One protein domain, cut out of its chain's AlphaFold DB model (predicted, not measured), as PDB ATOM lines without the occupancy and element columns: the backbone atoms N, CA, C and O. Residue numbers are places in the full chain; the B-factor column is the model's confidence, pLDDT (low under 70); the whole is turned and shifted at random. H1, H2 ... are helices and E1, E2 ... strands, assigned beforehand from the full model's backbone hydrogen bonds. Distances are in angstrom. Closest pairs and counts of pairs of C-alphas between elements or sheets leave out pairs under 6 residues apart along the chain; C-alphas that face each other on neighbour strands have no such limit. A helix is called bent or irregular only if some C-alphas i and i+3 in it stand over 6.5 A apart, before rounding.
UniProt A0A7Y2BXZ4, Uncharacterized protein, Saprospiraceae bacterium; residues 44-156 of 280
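Overview. This is residues 44 to 156 of the 280 residues of an uncharacterized protein of Saprospiraceae bacterium (UniProt A0A7Y2BXZ4). A small three-stranded sheet, E1, E2 and E3, has helix H2 and the last part of the long helix H1, residues 80 to 101, packed on one of its faces, and together they make a compact head. From this head the earlier part of H1 sticks out as a long helical arm, with residues 44 to 79 standing free. The printed part has 113 residues, with two named helices and three named strands in the order H1, E1, E2, H2, E3; the sheet runs E1, E2, E3 and is mixed, and the class is mixed, helices and strands. The whole is extended, with a radius of gyration of the C-alphas of 24.0 A, and it spans 79 by 29 by 26 A, the arm making the length.

Along the chain. Begin with the sheet at C-alpha 102, at (40.651, 14.437, 24.714), where E1, residues 102 to 109, starts and runs 20.8 A. Next look at E2, residues 115 to 121, which is 19.3 A long, and at E3, residues 146 to 152, 19.4 A long, which ends at C-alpha 152 at (37.553, 5.616, 22.878). Between these two strands along the chain you find H2, residues 128 to 140, 19.3 A from first to last C-alpha. Now go back to C-alpha 49 at (28.797, 31.250, 89.299): from there H1, residues 49 to 101, runs 71.5 A to C-alpha 101. Both helices are irregular: C-alphas 94 and 97 of H1 are 8.7 A apart, and C-alphas 129 and 132 of H2 are 7.3 A apart. H1 has a kink of 90 degrees near residue 95.

Arrangement. Start at E2, the inner strand, with the edge strands E1 and E3 as its neighbours. E1 and E2 form a hairpin, antiparallel at 167 degrees between their directions; look for N 106 and O 118, 2.9 A apart, and N 118 and O 106, 2.8 A apart, both within hydrogen-bond range. E2 and E3 are parallel at 22 degrees, with N 117 and O 147 at 2.8 A and N 149 and O 117 at 2.9 A, again within range. E2, H2 and E3 make a strand-helix-strand unit, two parallel neighbour strands with a helix between them along the chain, and its crossover is right-handed. The sheet is twisted, its C-alphas lying up to 4.0 A off their best plane. H2 is on the sheet at a height over the sheet of 8.7 A; it lies over E3 and runs slantwise to the strands, at 35 degrees to E3 on the local plane. The closest C-alphas of H2 and E3 are those of Lys 128 and Ile 150, 6.7 A apart. H1 is on the same face as H2, at a height over the sheet of 5.6 A, and lies over none of the strands; these are two layers, helices on one face of a sheet. H1 and E1 are near each other, with 8 pairs of C-alphas within 10 A. H1 touches H2 with residues 87 to 95 alone, the closest C-alphas being those of Tyr 94 and Gly 137 at 6.1 A. Their lines stand at a steep tilt of 44 degrees, opposite ways. Within the helix backbones, 41 of 49 O i to N i+4 pairs in H1 and 7 of 9 in H2 are within hydrogen-bond range.

Size, cuts and confidence. The two C-alphas farthest apart are those of Ser 47 and Asp 124, at 79.1 A. Without residues 44 to 79, the body spans 30 by 26 by 22 A, with a radius of gyration of 11.8 A. The printed part has no cut. The links H1 to E1, E1 to E2 and H2 to E3 are tight, E2 to H2 is short, and no link is long. The mean pLDDT of the printed part is 81.1; look for values under 70 at residues 44 to 49, 123 and 153 to 156.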
ATOM      1  N   LYS A  44      24.430  39.106  80.512       61.75
ATOM      2  CA  LYS A  44      23.269  38.782  81.348       61.75
ATOM      3  C   LYS A  44      23.796  38.417  82.741       61.75
ATOM      4  O   LYS A  44      24.724  37.608  82.843       61.75
ATOM      5  N   SER A  45      23.273  39.041  83.795       52.69
ATOM      6  CA  SER A  45      23.660  38.734  85.173       52.69
ATOM      7  C   SER A  45      23.270  37.286  85.474       52.69
ATOM      8  O   SER A  45      22.126  36.958  85.768       52.69
ATOM      9  N   TYR A  46      24.223  36.371  85.310       54.47
ATOM     10  CA  TYR A  46      24.020  34.977  85.674       54.47
ATOM     11  C   TYR A  46      23.842  34.910  87.192       54.47
ATOM     12  O   TYR A  46      24.739  35.309  87.934       54.47
ATOM     13  N   SER A  47      22.691  34.402  87.630       56.81
ATOM     14  CA  SER A  47      22.297  34.293  89.042       56.81
ATOM     15  C   SER A  47      23.281  33.444  89.874       56.81
ATOM     16  O   SER A  47      23.442  33.657  91.071       56.81
ATOM     17  N   SER A  48      24.033  32.526  89.239       63.84
ATOM     18  CA  SER A  48      24.978  31.617  89.904       63.84
ATOM     19  C   SER A  48      26.305  31.439  89.140       63.84
ATOM     20  O   SER A  48      26.341  31.132  87.944       63.84
ATOM     21  N   LYS A  49      27.448  31.543  89.846       67.75
ATOM     22  CA  LYS A  49      28.797  31.250  89.299       67.75
ATOM     23  C   LYS A  49      28.939  29.796  88.815       67.75
ATOM     24  O   LYS A  49      29.792  29.527  87.963       67.75
ATOM     25  N   GLN A  50      28.139  28.866  89.342       71.50
ATOM     26  CA  GLN A  50      28.163  27.455  88.942       71.50
ATOM     27  C   GLN A  50      27.516  27.241  87.567       71.50
ATOM     28  O   GLN A  50      28.113  26.569  86.725       71.50
ATOM     29  N   GLU A  51      26.377  27.886  87.286       71.69
ATOM     30  CA  GLU A  51      25.717  27.825  85.969       71.69
ATOM     31  C   GLU A  51      26.623  28.368  84.861       71.69
ATOM     32  O   GLU A  51      26.800  27.738  83.819       71.69
ATOM     33  N   ARG A  52      27.307  29.490  85.123       74.44
ATOM     34  CA  ARG A  52      28.265  30.081  84.177       74.44
ATOM     35  C   ARG A  52      29.406  29.119  83.822       74.44
ATOM     36  O   ARG A  52      29.824  29.055  82.666       74.44
ATOM     37  N   ARG A  53      29.930  28.374  84.803       76.06
ATOM     38  CA  ARG A  53      30.997  27.383  84.574       76.06
ATOM     39  C   ARG A  53      30.484  26.170  83.799       76.06
ATOM     40  O   ARG A  53      31.204  25.696  82.922       76.06
ATOM     41  N   LYS A  54      29.263  25.703  84.081       78.31
ATOM     42  CA  LYS A  54      28.625  24.590  83.361       78.31
ATOM     43  C   LYS A  54      28.412  24.944  81.887       78.31
ATOM     44  O   LYS A  54      28.926  24.236  81.027       78.31
ATOM     45  N   ASN A  55      27.787  26.087  81.595       76.06
ATOM     46  CA  ASN A  55      27.542  26.526  80.216       76.06
ATOM     47  C   ASN A  55      28.840  26.753  79.435       76.06
ATOM     48  O   ASN A  55      28.928  26.367  78.274       76.06
ATOM     49  N   ARG A  56      29.877  27.319  80.072       78.88
ATOM     50  CA  ARG A  56      31.186  27.491  79.427       78.88
ATOM     51  C   ARG A  56      31.818  26.153  79.037       78.88
ATOM     52  O   ARG A  56      32.372  26.063  77.949       78.88
ATOM     53  N   ARG A  57      31.745  25.127  79.895       83.06
ATOM     54  CA  ARG A  57      32.276  23.792  79.560       83.06
ATOM     55  C   ARG A  57      31.510  23.155  78.407       83.06
ATOM     56  O   ARG A  57      32.154  22.667  77.491       83.06
ATOM     57  N   PHE A  58      30.176  23.208  78.429       80.88
ATOM     58  CA  PHE A  58      29.353  22.700  77.326       80.88
ATOM     59  C   PHE A  58      29.690  23.398  76.008       80.88
ATOM     60  O   PHE A  58      29.941  22.728  75.016       80.88
ATOM     61  N   PHE A  59      29.780  24.729  76.008       79.94
ATOM     62  CA  PHE A  59      30.131  25.493  74.813       79.94
ATOM     63  C   PHE A  59      31.505  25.103  74.250       79.94
ATOM     64  O   PHE A  59      31.627  24.842  73.057       79.94
ATOM     65  N   VAL A  60      32.533  25.014  75.103       80.12
ATOM     66  CA  VAL A  60      33.885  24.600  74.685       80.12
ATOM     67  C   VAL A  60      33.884  23.166  74.151       80.12
ATOM     68  O   VAL A  60      34.478  22.912  73.111       80.12
ATOM     69  N   PHE A  61      33.183  22.248  74.818       83.56
ATOM     70  CA  PHE A  61      33.064  20.854  74.392       83.56
ATOM     71  C   PHE A  61      32.416  20.727  73.007       83.56
ATOM     72  O   PHE A  61      33.009  20.129  72.111       83.56
ATOM     73  N   PHE A  62      31.257  21.362  72.800       77.50
ATOM     74  CA  PHE A  62      30.587  21.383  71.497       77.50
ATOM     75  C   PHE A  62      31.448  22.050  70.419       77.50
ATOM     76  O   PHE A  62      31.490  21.570  69.293       77.50
ATOM     77  N   THR A  63      32.188  23.106  70.761       77.50
ATOM     78  CA  THR A  63      33.091  23.776  69.815       77.50
ATOM     79  C   THR A  63      34.223  22.854  69.355       77.50
ATOM     80  O   THR A  63      34.505  22.790  68.165       77.50
ATOM     81  N   ILE A  64      34.850  22.105  70.266       81.69
ATOM     82  CA  ILE A  64      35.930  21.167  69.917       81.69
ATOM     83  C   ILE A  64      35.403  20.038  69.023       81.69
ATOM     84  O   ILE A  64      36.011  19.745  67.996       81.69
ATOM     85  N   ILE A  65      34.251  19.457  69.374       82.94
ATOM     86  CA  ILE A  65      33.602  18.404  68.576       82.94
ATOM     87  C   ILE A  65      33.264  18.881  67.161       82.94
ATOM     88  O   ILE A  65      33.276  18.080  66.236       82.94
ATOM     89  N   MET A  66      32.990  20.171  66.980       75.31
ATOM     90  CA  MET A  66      32.692  20.757  65.671       75.31
ATOM     91  C   MET A  66      33.945  21.038  64.843       75.31
ATOM     92  O   MET A  66      33.950  20.819  63.634       75.31
ATOM     93  N   ILE A  67      35.017  21.516  65.477       80.06
ATOM     94  CA  ILE A  67      36.247  21.903  64.775       80.06
ATOM     95  C   ILE A  67      36.988  20.682  64.219       80.06
ATOM     96  O   ILE A  67      37.469  20.737  63.092       80.06
ATOM     97  N   ILE A  68      37.075  19.588  64.980       80.75
ATOM     98  CA  ILE A  68      37.835  18.385  64.589       80.75
ATOM     99  C   ILE A  68      37.415  17.843  63.203       80.75
ATOM    100  O   ILE A  68      38.257  17.813  62.307       80.75
ATOM    101  N   PRO A  69      36.144  17.468  62.973       76.38
ATOM    102  CA  PRO A  69      35.681  16.989  61.669       76.38
ATOM    103  C   PRO A  69      35.762  18.059  60.574       76.38
ATOM    104  O   PRO A  69      36.037  17.732  59.425       76.38
ATOM    105  N   SER A  70      35.600  19.343  60.915       75.00
ATOM    106  CA  SER A  70      35.778  20.428  59.943       75.00
ATOM    107  C   SER A  70      37.213  20.503  59.418       75.00
ATOM    108  O   SER A  70      37.401  20.825  58.248       75.00
ATOM    109  N   ILE A  71      38.217  20.224  60.256       83.31
ATOM    110  CA  ILE A  71      39.623  20.186  59.834       83.31
ATOM    111  C   ILE A  71      39.874  18.995  58.909       83.31
ATOM    112  O   ILE A  71      40.604  19.150  57.936       83.31
ATOM    113  N   TRP A  72      39.267  17.836  59.180       81.00
ATOM    114  CA  TRP A  72      39.376  16.661  58.308       81.00
ATOM    115  C   TRP A  72      38.770  16.917  56.931       81.00
ATOM    116  O   TRP A  72      39.489  16.838  55.943       81.00
ATOM    117  N   ILE A  73      37.511  17.363  56.873       80.19
ATOM    118  CA  ILE A  73      36.848  17.692  55.601       80.19
ATOM    119  C   ILE A  73      37.654  18.748  54.834       80.19
ATOM    120  O   ILE A  73      37.847  18.645  53.628       80.19
ATOM    121  N   PHE A  74      38.161  19.772  55.527       81.12
ATOM    122  CA  PHE A  74      38.992  20.790  54.891       81.12
ATOM    123  C   PHE A  74      40.318  20.227  54.356       81.12
ATOM    124  O   PHE A  74      40.789  20.677  53.312       81.12
ATOM    125  N   ALA A  75      40.929  19.265  55.051       83.12
ATOM    126  CA  ALA A  75      42.138  18.601  54.583       83.12
ATOM    127  C   ALA A  75      41.871  17.799  53.301       83.12
ATOM    128  O   ALA A  75      42.650  17.936  52.359       83.12
ATOM    129  N   ASP A  76      40.759  17.064  53.238       81.88
ATOM    130  CA  ASP A  76      40.355  16.291  52.056       81.88
ATOM    131  C   ASP A  76      40.129  17.213  50.851       81.88
ATOM    132  O   ASP A  76      40.768  17.056  49.810       81.88
ATOM    133  N   VAL A  77      39.350  18.285  51.035       81.75
ATOM    134  CA  VAL A  77      39.110  19.302  49.995       81.75
ATOM    135  C   VAL A  77      40.415  19.965  49.536       81.75
ATOM    136  O   VAL A  77      40.589  20.283  48.357       81.75
ATOM    137  N   LEU A  78      41.369  20.189  50.444       86.56
ATOM    138  CA  LEU A  78      42.666  20.762  50.090       86.56
ATOM    139  C   LEU A  78      43.519  19.790  49.261       86.56
ATOM    140  O   LEU A  78      44.274  20.243  48.394       86.56
ATOM    141  N   VAL A  79      43.432  18.486  49.537       85.81
ATOM    142  CA  VAL A  79      44.087  17.437  48.746       85.81
ATOM    143  C   VAL A  79      43.458  17.368  47.358       85.81
ATOM    144  O   VAL A  79      44.191  17.518  46.381       85.81
ATOM    145  N   GLU A  80      42.132  17.282  47.262       83.44
ATOM    146  CA  GLU A  80      41.398  17.285  45.988       83.44
ATOM    147  C   GLU A  80      41.745  18.515  45.140       83.44
ATOM    148  O   GLU A  80      42.131  18.397  43.979       83.44
ATOM    149  N   ALA A  81      41.736  19.714  45.732       85.00
ATOM    150  CA  ALA A  81      42.082  20.945  45.023       85.00
ATOM    151  C   ALA A  81      43.561  21.013  44.594       85.00
ATOM    152  O   ALA A  81      43.925  21.757  43.680       85.00
ATOM    153  N   ARG A  82      44.473  20.325  45.292       88.50
ATOM    154  CA  ARG A  82      45.881  20.215  44.870       88.50
ATOM    155  C   ARG A  82      46.029  19.229  43.723       88.50
ATOM    156  O   ARG A  82      46.745  19.544  42.778       88.50
ATOM    157  N   ASP A  83      45.357  18.090  43.803       87.38
ATOM    158  CA  ASP A  83      45.415  17.054  42.779       87.38
ATOM    159  C   ASP A  83      44.739  17.518  41.486       87.38
ATOM    160  O   ASP A  83      45.338  17.370  40.428       87.38
ATOM    161  N   ALA A  84      43.616  18.241  41.562       86.69
ATOM    162  CA  ALA A  84      42.992  18.882  40.404       86.69
ATOM    163  C   ALA A  84      43.952  19.837  39.669       86.69
ATOM    164  O   ALA A  84      44.065  19.789  38.449       86.69
ATOM    165  N   ARG A  85      44.706  20.664  40.407       88.50
ATOM    166  CA  ARG A  85      45.716  21.560  39.810       88.50
ATOM    167  C   ARG A  85      46.888  20.805  39.193       88.50
ATOM    168  O   ARG A  85      47.382  21.196  38.147       88.50
ATOM    169  N   ARG A  86      47.367  19.745  39.845       91.25
ATOM    170  CA  ARG A  86      48.440  18.895  39.298       91.25
ATOM    171  C   ARG A  86      47.993  18.182  38.032       91.25
ATOM    172  O   ARG A  86      48.787  18.037  37.113       91.25
ATOM    173  N   LEU A  87      46.739  17.750  38.003       89.94
ATOM    174  CA  LEU A  87      46.152  17.093  36.854       89.94
ATOM    175  C   LEU A  87      45.996  18.072  35.691       89.94
ATOM    176  O   LEU A  87      46.361  17.726  34.580       89.94
ATOM    177  N   ASP A  88      45.583  19.312  35.952       88.88
ATOM    178  CA  ASP A  88      45.557  20.382  34.945       88.88
ATOM    179  C   ASP A  88      46.946  20.619  34.323       88.88
ATOM    180  O   ASP A  88      47.096  20.624  33.103       88.88
ATOM    181  N   HIS A  89      47.997  20.675  35.153       90.44
ATOM    182  CA  HIS A  89      49.383  20.710  34.671       90.44
ATOM    183  C   HIS A  89      49.752  19.476  33.839       90.44
ATOM    184  O   HIS A  89      50.383  19.609  32.797       90.44
ATOM    185  N   PHE A  90      49.346  18.280  34.267       92.44
ATOM    186  CA  PHE A  90      49.595  17.054  33.512       92.44
ATOM    187  C   PHE A  90      48.926  17.087  32.130       92.44
ATOM    188  O   PHE A  90      49.567  16.780  31.127       92.44
ATOM    189  N   ILE A  91      47.658  17.495  32.067       90.06
ATOM    190  CA  ILE A  91      46.928  17.615  30.804       90.06
ATOM    191  C   ILE A  91      47.610  18.654  29.904       90.06
ATOM    192  O   ILE A  91      47.845  18.384  28.729       90.06
ATOM    193  N   HIS A  92      48.007  19.806  30.443       88.19
ATOM    194  CA  HIS A  92      48.663  20.841  29.648       88.19
ATOM    195  C   HIS A  92      50.051  20.428  29.131       88.19
ATOM    196  O   HIS A  92      50.332  20.595  27.947       88.19
ATOM    197  N   ASP A  93      50.903  19.869  29.993       89.19
ATOM    198  CA  ASP A  93      52.317  19.632  29.679       89.19
ATOM    199  C   ASP A  93      52.559  18.289  28.966       89.19
ATOM    200  O   ASP A  93      53.487  18.174  28.164       89.19
ATOM    201  N   TYR A  94      51.737  17.265  29.240       88.00
ATOM    202  CA  TYR A  94      51.945  15.904  28.726       88.00
ATOM    203  C   TYR A  94      50.922  15.484  27.675       88.00
ATOM    204  O   TYR A  94      51.297  14.792  26.730       88.00
ATOM    205  N   ILE A  95      49.653  15.881  27.800       87.06
ATOM    206  CA  ILE A  95      48.689  15.674  26.708       87.06
ATOM    207  C   ILE A  95      48.911  16.746  25.631       87.06
ATOM    208  O   ILE A  95      48.989  16.416  24.450       87.06
ATOM    209  N   GLY A  96      49.106  18.009  26.025       86.06
ATOM    210  CA  GLY A  96      49.575  19.071  25.131       86.06
ATOM    211  C   GLY A  96      48.702  19.237  23.886       86.06
ATOM    212  O   GLY A  96      47.494  19.442  23.986       86.06
ATOM    213  N   GLU A  97      49.305  19.139  22.699       80.75
ATOM    214  CA  GLU A  97      48.588  19.266  21.420       80.75
ATOM    215  C   GLU A  97      47.567  18.145  21.184       80.75
ATOM    216  O   GLU A  97      46.572  18.364  20.490       80.75
ATOM    217  N   ASP A  98      47.747  16.978  21.815       81.12
ATOM    218  CA  ASP A  98      46.780  15.884  21.731       81.12
ATOM    219  C   ASP A  98      45.486  16.194  22.512       81.12
ATOM    220  O   ASP A  98      44.511  15.454  22.390       81.12
ATOM    221  N   TYR A  99      45.426  17.298  23.275       82.50
ATOM    222  CA  TYR A  99      44.247  17.700  24.058       82.50
ATOM    223  C   TYR A  99      42.999  17.870  23.190       82.50
ATOM    224  O   TYR A  99      41.893  17.600  23.645       82.50
ATOM    225  N   ILE A 100      43.157  18.242  21.916       78.44
ATOM    226  CA  ILE A 100      42.036  18.339  20.966       78.44
ATOM    227  C   ILE A 100      41.329  16.994  20.737       78.44
ATOM    228  O   ILE A 100      40.184  16.967  20.293       78.44
ATOM    229  N   PHE A 101      42.015  15.885  21.020       80.00
ATOM    230  CA  PHE A 101      41.481  14.532  20.949       80.00
ATOM    231  C   PHE A 101      41.019  14.020  22.315       80.00
ATOM    232  O   PHE A 101      40.509  12.910  22.380       80.00
ATOM    233  N   LEU A 102      41.172  14.784  23.397       84.44
ATOM    234  CA  LEU A 102      40.651  14.437  24.714       84.44
ATOM    235  C   LEU A 102      39.210  14.960  24.834       84.44
ATOM    236  O   LEU A 102      38.979  16.165  24.841       84.44
ATOM    237  N   ASP A 103      38.235  14.053  24.905       82.12
ATOM    238  CA  ASP A 103      36.818  14.380  25.119       82.12
ATOM    239  C   ASP A 103      36.560  14.771  26.575       82.12
ATOM    240  O   ASP A 103      35.969  15.809  26.860       82.12
ATOM    241  N   ASP A 104      37.020  13.930  27.501       82.75
ATOM    242  CA  ASP A 104      36.937  14.182  28.936       82.75
ATOM    243  C   ASP A 104      37.965  13.335  29.690       82.75
ATOM    244  O   ASP A 104      38.564  12.408  29.133       82.75
ATOM    245  N   TYR A 105      38.151  13.628  30.970       87.12
ATOM    246  CA  TYR A 105      38.944  12.799  31.858       87.12
ATOM    247  C   TYR A 105      38.335  12.729  33.255       87.12
ATOM    248  O   TYR A 105      37.754  13.687  33.757       87.12
ATOM    249  N   GLU A 106      38.522  11.592  33.915       84.88
ATOM    250  CA  GLU A 106      38.031  11.366  35.269       84.88
ATOM    251  C   GLU A 106      39.150  10.827  36.154       84.88
ATOM    252  O   GLU A 106      39.888   9.920  35.769       84.88
ATOM    253  N   PHE A 107      39.287  11.401  37.349       86.06
ATOM    254  CA  PHE A 107      40.290  10.999  38.325       86.06
ATOM    255  C   PHE A 107      39.611  10.415  39.558       86.06
ATOM    256  O   PHE A 107      38.967  11.129  40.325       86.06
ATOM    257  N   LEU A 108      39.757   9.105  39.726       82.19
ATOM    258  CA  LEU A 108      39.072   8.313  40.736       82.19
ATOM    259  C   LEU A 108      40.055   7.810  41.790       82.19
ATOM    260  O   LEU A 108      41.143   7.331  41.464       82.19
ATOM    261  N   THR A 109      39.632   7.851  43.050       81.38
ATOM    262  CA  THR A 109      40.298   7.156  44.157       81.38
ATOM    263  C   THR A 109      39.517   5.878  44.451       81.38
ATOM    264  O   THR A 109      38.327   5.937  44.756       81.38
ATOM    265  N   LEU A 110      40.169   4.727  44.312       79.12
ATOM    266  CA  LEU A 110      39.602   3.402  44.565       79.12
ATOM    267  C   LEU A 110      39.697   3.052  46.058       79.12
ATOM    268  O   LEU A 110      40.471   3.649  46.804       79.12
ATOM    269  N   GLU A 111      38.937   2.041  46.488       74.25
ATOM    270  CA  GLU A 111      38.862   1.611  47.897       74.25
ATOM    271  C   GLU A 111      40.216   1.178  48.493       74.25
ATOM    272  O   GLU A 111      40.417   1.292  49.698       74.25
ATOM    273  N   ASP A 112      41.158   0.732  47.655       76.44
ATOM    274  CA  ASP A 112      42.506   0.289  48.052       76.44
ATOM    275  C   ASP A 112      43.560   1.420  48.013       76.44
ATOM    276  O   ASP A 112      44.749   1.172  47.826       76.44
ATOM    277  N   ASP A 113      43.132   2.689  48.073       73.81
ATOM    278  CA  ASP A 113      43.990   3.889  47.940       73.81
ATOM    279  C   ASP A 113      44.785   3.949  46.608       73.81
ATOM    280  O   ASP A 113      45.708   4.749  46.408       73.81
ATOM    281  N   SER A 114      44.411   3.092  45.653       82.50
ATOM    282  CA  SER A 114      44.864   3.151  44.269       82.50
ATOM    283  C   SER A 114      44.075   4.208  43.516       82.50
ATOM    284  O   SER A 114      42.881   4.407  43.725       82.50
ATOM    285  N   ARG A 115      44.756   4.940  42.640       86.19
ATOM    286  CA  ARG A 115      44.153   6.023  41.868       86.19
ATOM    287  C   ARG A 115      44.006   5.574  40.423       86.19
ATOM    288  O   ARG A 115      44.835   4.823  39.905       86.19
ATOM    289  N   LYS A 116      42.959   6.028  39.753       88.88
ATOM    290  CA  LYS A 116      42.721   5.740  38.340       88.88
ATOM    291  C   LYS A 116      42.445   7.038  37.598       88.88
ATOM    292  O   LYS A 116      41.589   7.809  38.013       88.88
ATOM    293  N   LEU A 117      43.172   7.264  36.509       89.75
ATOM    294  CA  LEU A 117      42.917   8.345  35.565       89.75
ATOM    295  C   LEU A 117      42.322   7.745  34.295       89.75
ATOM    296  O   LEU A 117      43.013   7.051  33.549       89.75
ATOM    297  N   ILE A 118      41.046   8.011  34.061       89.12
ATOM    298  CA  ILE A 118      40.350   7.619  32.844       89.12
ATOM    299  C   ILE A 118      40.468   8.780  31.863       89.12
ATOM    300  O   ILE A 118      40.067   9.894  32.179       89.12
ATOM    301  N   LEU A 119      41.029   8.528  30.686       88.38
ATOM    302  CA  LEU A 119      41.105   9.478  29.584       88.38
ATOM    303  C   LEU A 119      40.158   9.009  28.491       88.38
ATOM    304  O   LEU A 119      40.314   7.910  27.951       88.38
ATOM    305  N   LYS A 120      39.186   9.844  28.145       85.88
ATOM    306  CA  LYS A 120      38.261   9.561  27.063       85.88
ATOM    307  C   LYS A 120      38.679  10.304  25.810       85.88
ATOM    308  O   LYS A 120      38.843  11.519  25.849       85.88
ATOM    309  N   VAL A 121      38.871   9.584  24.707       84.75
ATOM    310  CA  VAL A 121      39.624  10.119  23.564       84.75
ATOM    311  C   VAL A 121      38.944   9.877  22.214       84.75
ATOM    312  O   VAL A 121      38.317   8.844  21.986       84.75
ATOM    313  N   TYR A 122      39.073  10.833  21.295       74.81
ATOM    314  CA  TYR A 122      38.634  10.744  19.905       74.81
ATOM    315  C   TYR A 122      39.738  10.139  19.030       74.81
ATOM    316  O   TYR A 122      40.813  10.720  18.877       74.81
ATOM    317  N   GLY A 123      39.446   9.004  18.393       69.75
ATOM    318  CA  GLY A 123      40.403   8.319  17.519       69.75
ATOM    319  C   GLY A 123      41.623   7.784  18.276       69.75
ATOM    320  O   GLY A 123      41.555   7.526  19.474       69.75
ATOM    321  N   ASP A 124      42.743   7.630  17.566       72.50
ATOM    322  CA  ASP A 124      43.929   6.914  18.064       72.50
ATOM    323  C   ASP A 124      45.112   7.833  18.441       72.50
ATOM    324  O   ASP A 124      46.205   7.347  18.738       72.50
ATOM    325  N   SER A 125      44.932   9.161  18.436       70.19
ATOM    326  CA  SER A 125      46.012  10.129  18.723       70.19
ATOM    327  C   SER A 125      46.562   9.999  20.151       70.19
ATOM    328  O   SER A 125      47.778  10.074  20.372       70.19
ATOM    329  N   ILE A 126      45.673   9.725  21.112       78.12
ATOM    330  CA  ILE A 126      46.006   9.350  22.491       78.12
ATOM    331  C   ILE A 126      45.848   7.829  22.588       78.12
ATOM    332  O   ILE A 126      44.785   7.312  22.919       78.12
ATOM    333  N   SER A 127      46.902   7.093  22.237       78.38
ATOM    334  CA  SER A 127      46.868   5.628  22.208       78.38
ATOM    335  C   SER A 127      47.465   4.997  23.462       78.38
ATOM    336  O   SER A 127      48.303   5.577  24.157       78.38
ATOM    337  N   LYS A 128      47.115   3.726  23.697       81.69
ATOM    338  CA  LYS A 128      47.696   2.910  24.776       81.69
ATOM    339  C   LYS A 128      49.224   2.785  24.689       81.69
ATOM    340  O   LYS A 128      49.868   2.539  25.702       81.69
ATOM    341  N   ALA A 129      49.820   3.008  23.515       83.38
ATOM    342  CA  ALA A 129      51.272   2.999  23.342       83.38
ATOM    343  C   ALA A 129      51.975   4.177  24.046       83.38
ATOM    344  O   ALA A 129      53.141   4.049  24.408       83.38
ATOM    345  N   LYS A 130      51.275   5.300  24.277       85.00
ATOM    346  CA  LYS A 130      51.797   6.475  24.997       85.00
ATOM    347  C   LYS A 130      51.604   6.394  26.520       85.00
ATOM    348  O   LYS A 130      52.089   7.268  27.230       85.00
ATOM    349  N   ILE A 131      50.957   5.342  27.045       86.94
ATOM    350  CA  ILE A 131      50.744   5.163  28.496       86.94
ATOM    351  C   ILE A 131      52.040   5.297  29.313       86.94
ATOM    352  O   ILE A 131      51.987   6.002  30.316       86.94
ATOM    353  N   PRO A 132      53.195   4.720  28.917       89.12
ATOM    354  CA  PRO A 132      54.435   4.892  29.677       89.12
ATOM    355  C   PRO A 132      54.860   6.363  29.806       89.12
ATOM    356  O   PRO A 132      55.214   6.811  30.890       89.12
ATOM    357  N   TYR A 133      54.734   7.140  28.727       89.06
ATOM    358  CA  TYR A 133      55.026   8.576  28.729       89.06
ATOM    359  C   TYR A 133      54.058   9.357  29.634       89.06
ATOM    360  O   TYR A 133      54.464  10.227  30.403       89.06
ATOM    361  N   TYR A 134      52.771   9.010  29.605       89.94
ATOM    362  CA  TYR A 134      51.782   9.613  30.495       89.94
ATOM    363  C   TYR A 134      51.993   9.220  31.965       89.94
ATOM    364  O   TYR A 134      51.779  10.038  32.856       89.94
ATOM    365  N   GLN A 135      52.458   8.001  32.240       89.69
ATOM    366  CA  GLN A 135      52.820   7.574  33.592       89.69
ATOM    367  C   GLN A 135      54.001   8.385  34.139       89.69
ATOM    368  O   GLN A 135      53.920   8.872  35.266       89.69
ATOM    369  N   GLU A 136      55.040   8.618  33.332       89.25
ATOM    370  CA  GLU A 136      56.146   9.516  33.699       89.25
ATOM    371  C   GLU A 136      55.649  10.941  33.992       89.25
ATOM    372  O   GLU A 136      56.100  11.582  34.946       89.25
ATOM    373  N   GLY A 137      54.670  11.424  33.222       89.00
ATOM    374  CA  GLY A 137      54.065  12.730  33.456       89.00
ATOM    375  C   GLY A 137      53.293  12.841  34.763       89.00
ATOM    376  O   GLY A 137      53.446  13.827  35.487       89.00
ATOM    377  N   LEU A 138      52.522  11.812  35.118       90.31
ATOM    378  CA  LEU A 138      51.841  11.748  36.412       90.31
ATOM    379  C   LEU A 138      52.838  11.746  37.575       90.31
ATOM    380  O   LEU A 138      52.649  12.470  38.559       90.31
ATOM    381  N   GLU A 139      53.943  11.009  37.447       88.94
ATOM    382  CA  GLU A 139      55.006  11.018  38.451       88.94
ATOM    383  C   GLU A 139      55.659  12.400  38.594       88.94
ATOM    384  O   GLU A 139      55.875  12.863  39.723       88.94
ATOM    385  N   ALA A 140      55.908  13.095  37.481       89.50
ATOM    386  CA  ALA A 140      56.489  14.434  37.469       89.50
ATOM    387  C   ALA A 140      55.595  15.477  38.166       89.50
ATOM    388  O   ALA A 140      56.093  16.293  38.952       89.50
ATOM    389  N   VAL A 141      54.271  15.400  37.986       89.56
ATOM    390  CA  VAL A 141      53.308  16.258  38.709       89.56
ATOM    391  C   VAL A 141      53.009  15.778  40.136       89.56
ATOM    392  O   VAL A 141      52.196  16.379  40.845       89.56
ATOM    393  N   LYS A 142      53.720  14.747  40.618       88.19
ATOM    394  CA  LYS A 142      53.594  14.145  41.959       88.19
ATOM    395  C   LYS A 142      52.248  13.458  42.211       88.19
ATOM    396  O   LYS A 142      51.834  13.347  43.368       88.19
ATOM    397  N   ILE A 143      51.591  12.975  41.160       85.25
ATOM    398  CA  ILE A 143      50.426  12.093  41.238       85.25
ATOM    399  C   ILE A 143      50.946  10.649  41.171       85.25
ATOM    400  O   ILE A 143      51.307  10.143  40.115       85.25
ATOM    401  N   LYS A 144      51.056   9.997  42.332       81.75
ATOM    402  CA  LYS A 144      51.589   8.629  42.454       81.75
ATOM    403  C   LYS A 144      50.468   7.591  42.481       81.75
ATOM    404  O   LYS A 144      49.311   7.942  42.689       81.75
ATOM    405  N   ASN A 145      50.832   6.317  42.315       83.81
ATOM    406  CA  ASN A 145      49.921   5.171  42.426       83.81
ATOM    407  C   ASN A 145      48.687   5.280  41.511       83.81
ATOM    408  O   ASN A 145      47.576   4.952  41.919       83.81
ATOM    409  N   THR A 146      48.874   5.827  40.306       86.44
ATOM    410  CA  THR A 146      47.781   6.089  39.367       86.44
ATOM    411  C   THR A 146      47.893   5.194  38.144       86.44
ATOM    412  O   THR A 146      48.908   5.197  37.450       86.44
ATOM    413  N   VAL A 147      46.833   4.442  37.868       88.38
ATOM    414  CA  VAL A 147      46.687   3.654  36.643       88.38
ATOM    415  C   VAL A 147      45.949   4.492  35.607       88.38
ATOM    416  O   VAL A 147      44.926   5.098  35.918       88.38
ATOM    417  N   ILE A 148      46.459   4.522  34.379       89.12
ATOM    418  CA  ILE A 148      45.832   5.243  33.269       89.12
ATOM    419  C   ILE A 148      44.998   4.262  32.452       89.12
ATOM    420  O   ILE A 148      45.499   3.223  32.021       89.12
ATOM    421  N   GLU A 149      43.743   4.610  32.213       87.94
ATOM    422  CA  GLU A 149      42.825   3.865  31.363       87.94
ATOM    423  C   GLU A 149      42.358   4.768  30.222       87.94
ATOM    424  O   GLU A 149      41.859   5.861  30.459       87.94
ATOM    425  N   ILE A 150      42.553   4.332  28.977       86.31
ATOM    426  CA  ILE A 150      42.159   5.099  27.790       86.31
ATOM    427  C   ILE A 150      40.950   4.418  27.157       86.31
ATOM    428  O   ILE A 150      41.037   3.241  26.786       86.31
ATOM    429  N   ILE A 151      39.853   5.165  27.025       84.88
ATOM    430  CA  ILE A 151      38.573   4.692  26.487       84.88
ATOM    431  C   ILE A 151      38.217   5.519  25.239       84.88
ATOM    432  O   ILE A 151      38.204   6.751  25.308       84.88
ATOM    433  N   PRO A 152      37.928   4.891  24.086       76.06
ATOM    434  CA  PRO A 152      37.553   5.616  22.878       76.06
ATOM    435  C   PRO A 152      36.134   6.206  22.978       76.06
ATOM    436  O   PRO A 152      35.192   5.559  23.437       76.06
ATOM    437  N   THR A 153      35.949   7.435  22.485       65.38
ATOM    438  CA  THR A 153      34.657   8.147  22.498       65.38
ATOM    439  C   THR A 153      33.576   7.481  21.648       65.38
ATOM    440  O   THR A 153      32.388   7.674  21.905       65.38
ATOM    441  N   SER A 154      33.958   6.662  20.669       59.12
ATOM    442  CA  SER A 154      33.033   5.961  19.775       59.12
ATOM    443  C   SER A 154      32.101   4.960  20.470       59.12
ATOM    444  O   SER A 154      31.176   4.484  19.817       59.12
ATOM    445  N   GLU A 155      32.280   4.676  21.765       53.34
ATOM    446  CA  GLU A 155      31.415   3.734  22.484       53.34
ATOM    447  C   GLU A 155      30.350   4.385  23.383       53.34
ATOM    448  O   GLU A 155      29.265   3.819  23.479       53.34
ATOM    449  N   ILE A 156      30.545   5.570  23.988       52.31
ATOM    450  CA  ILE A 156      29.516   6.184  24.864       52.31
ATOM    451  C   ILE A 156      29.617   7.718  24.863       52.31
ATOM    452  O   ILE A 156      30.660   8.291  25.163       52.31
TER     453      ILE A 156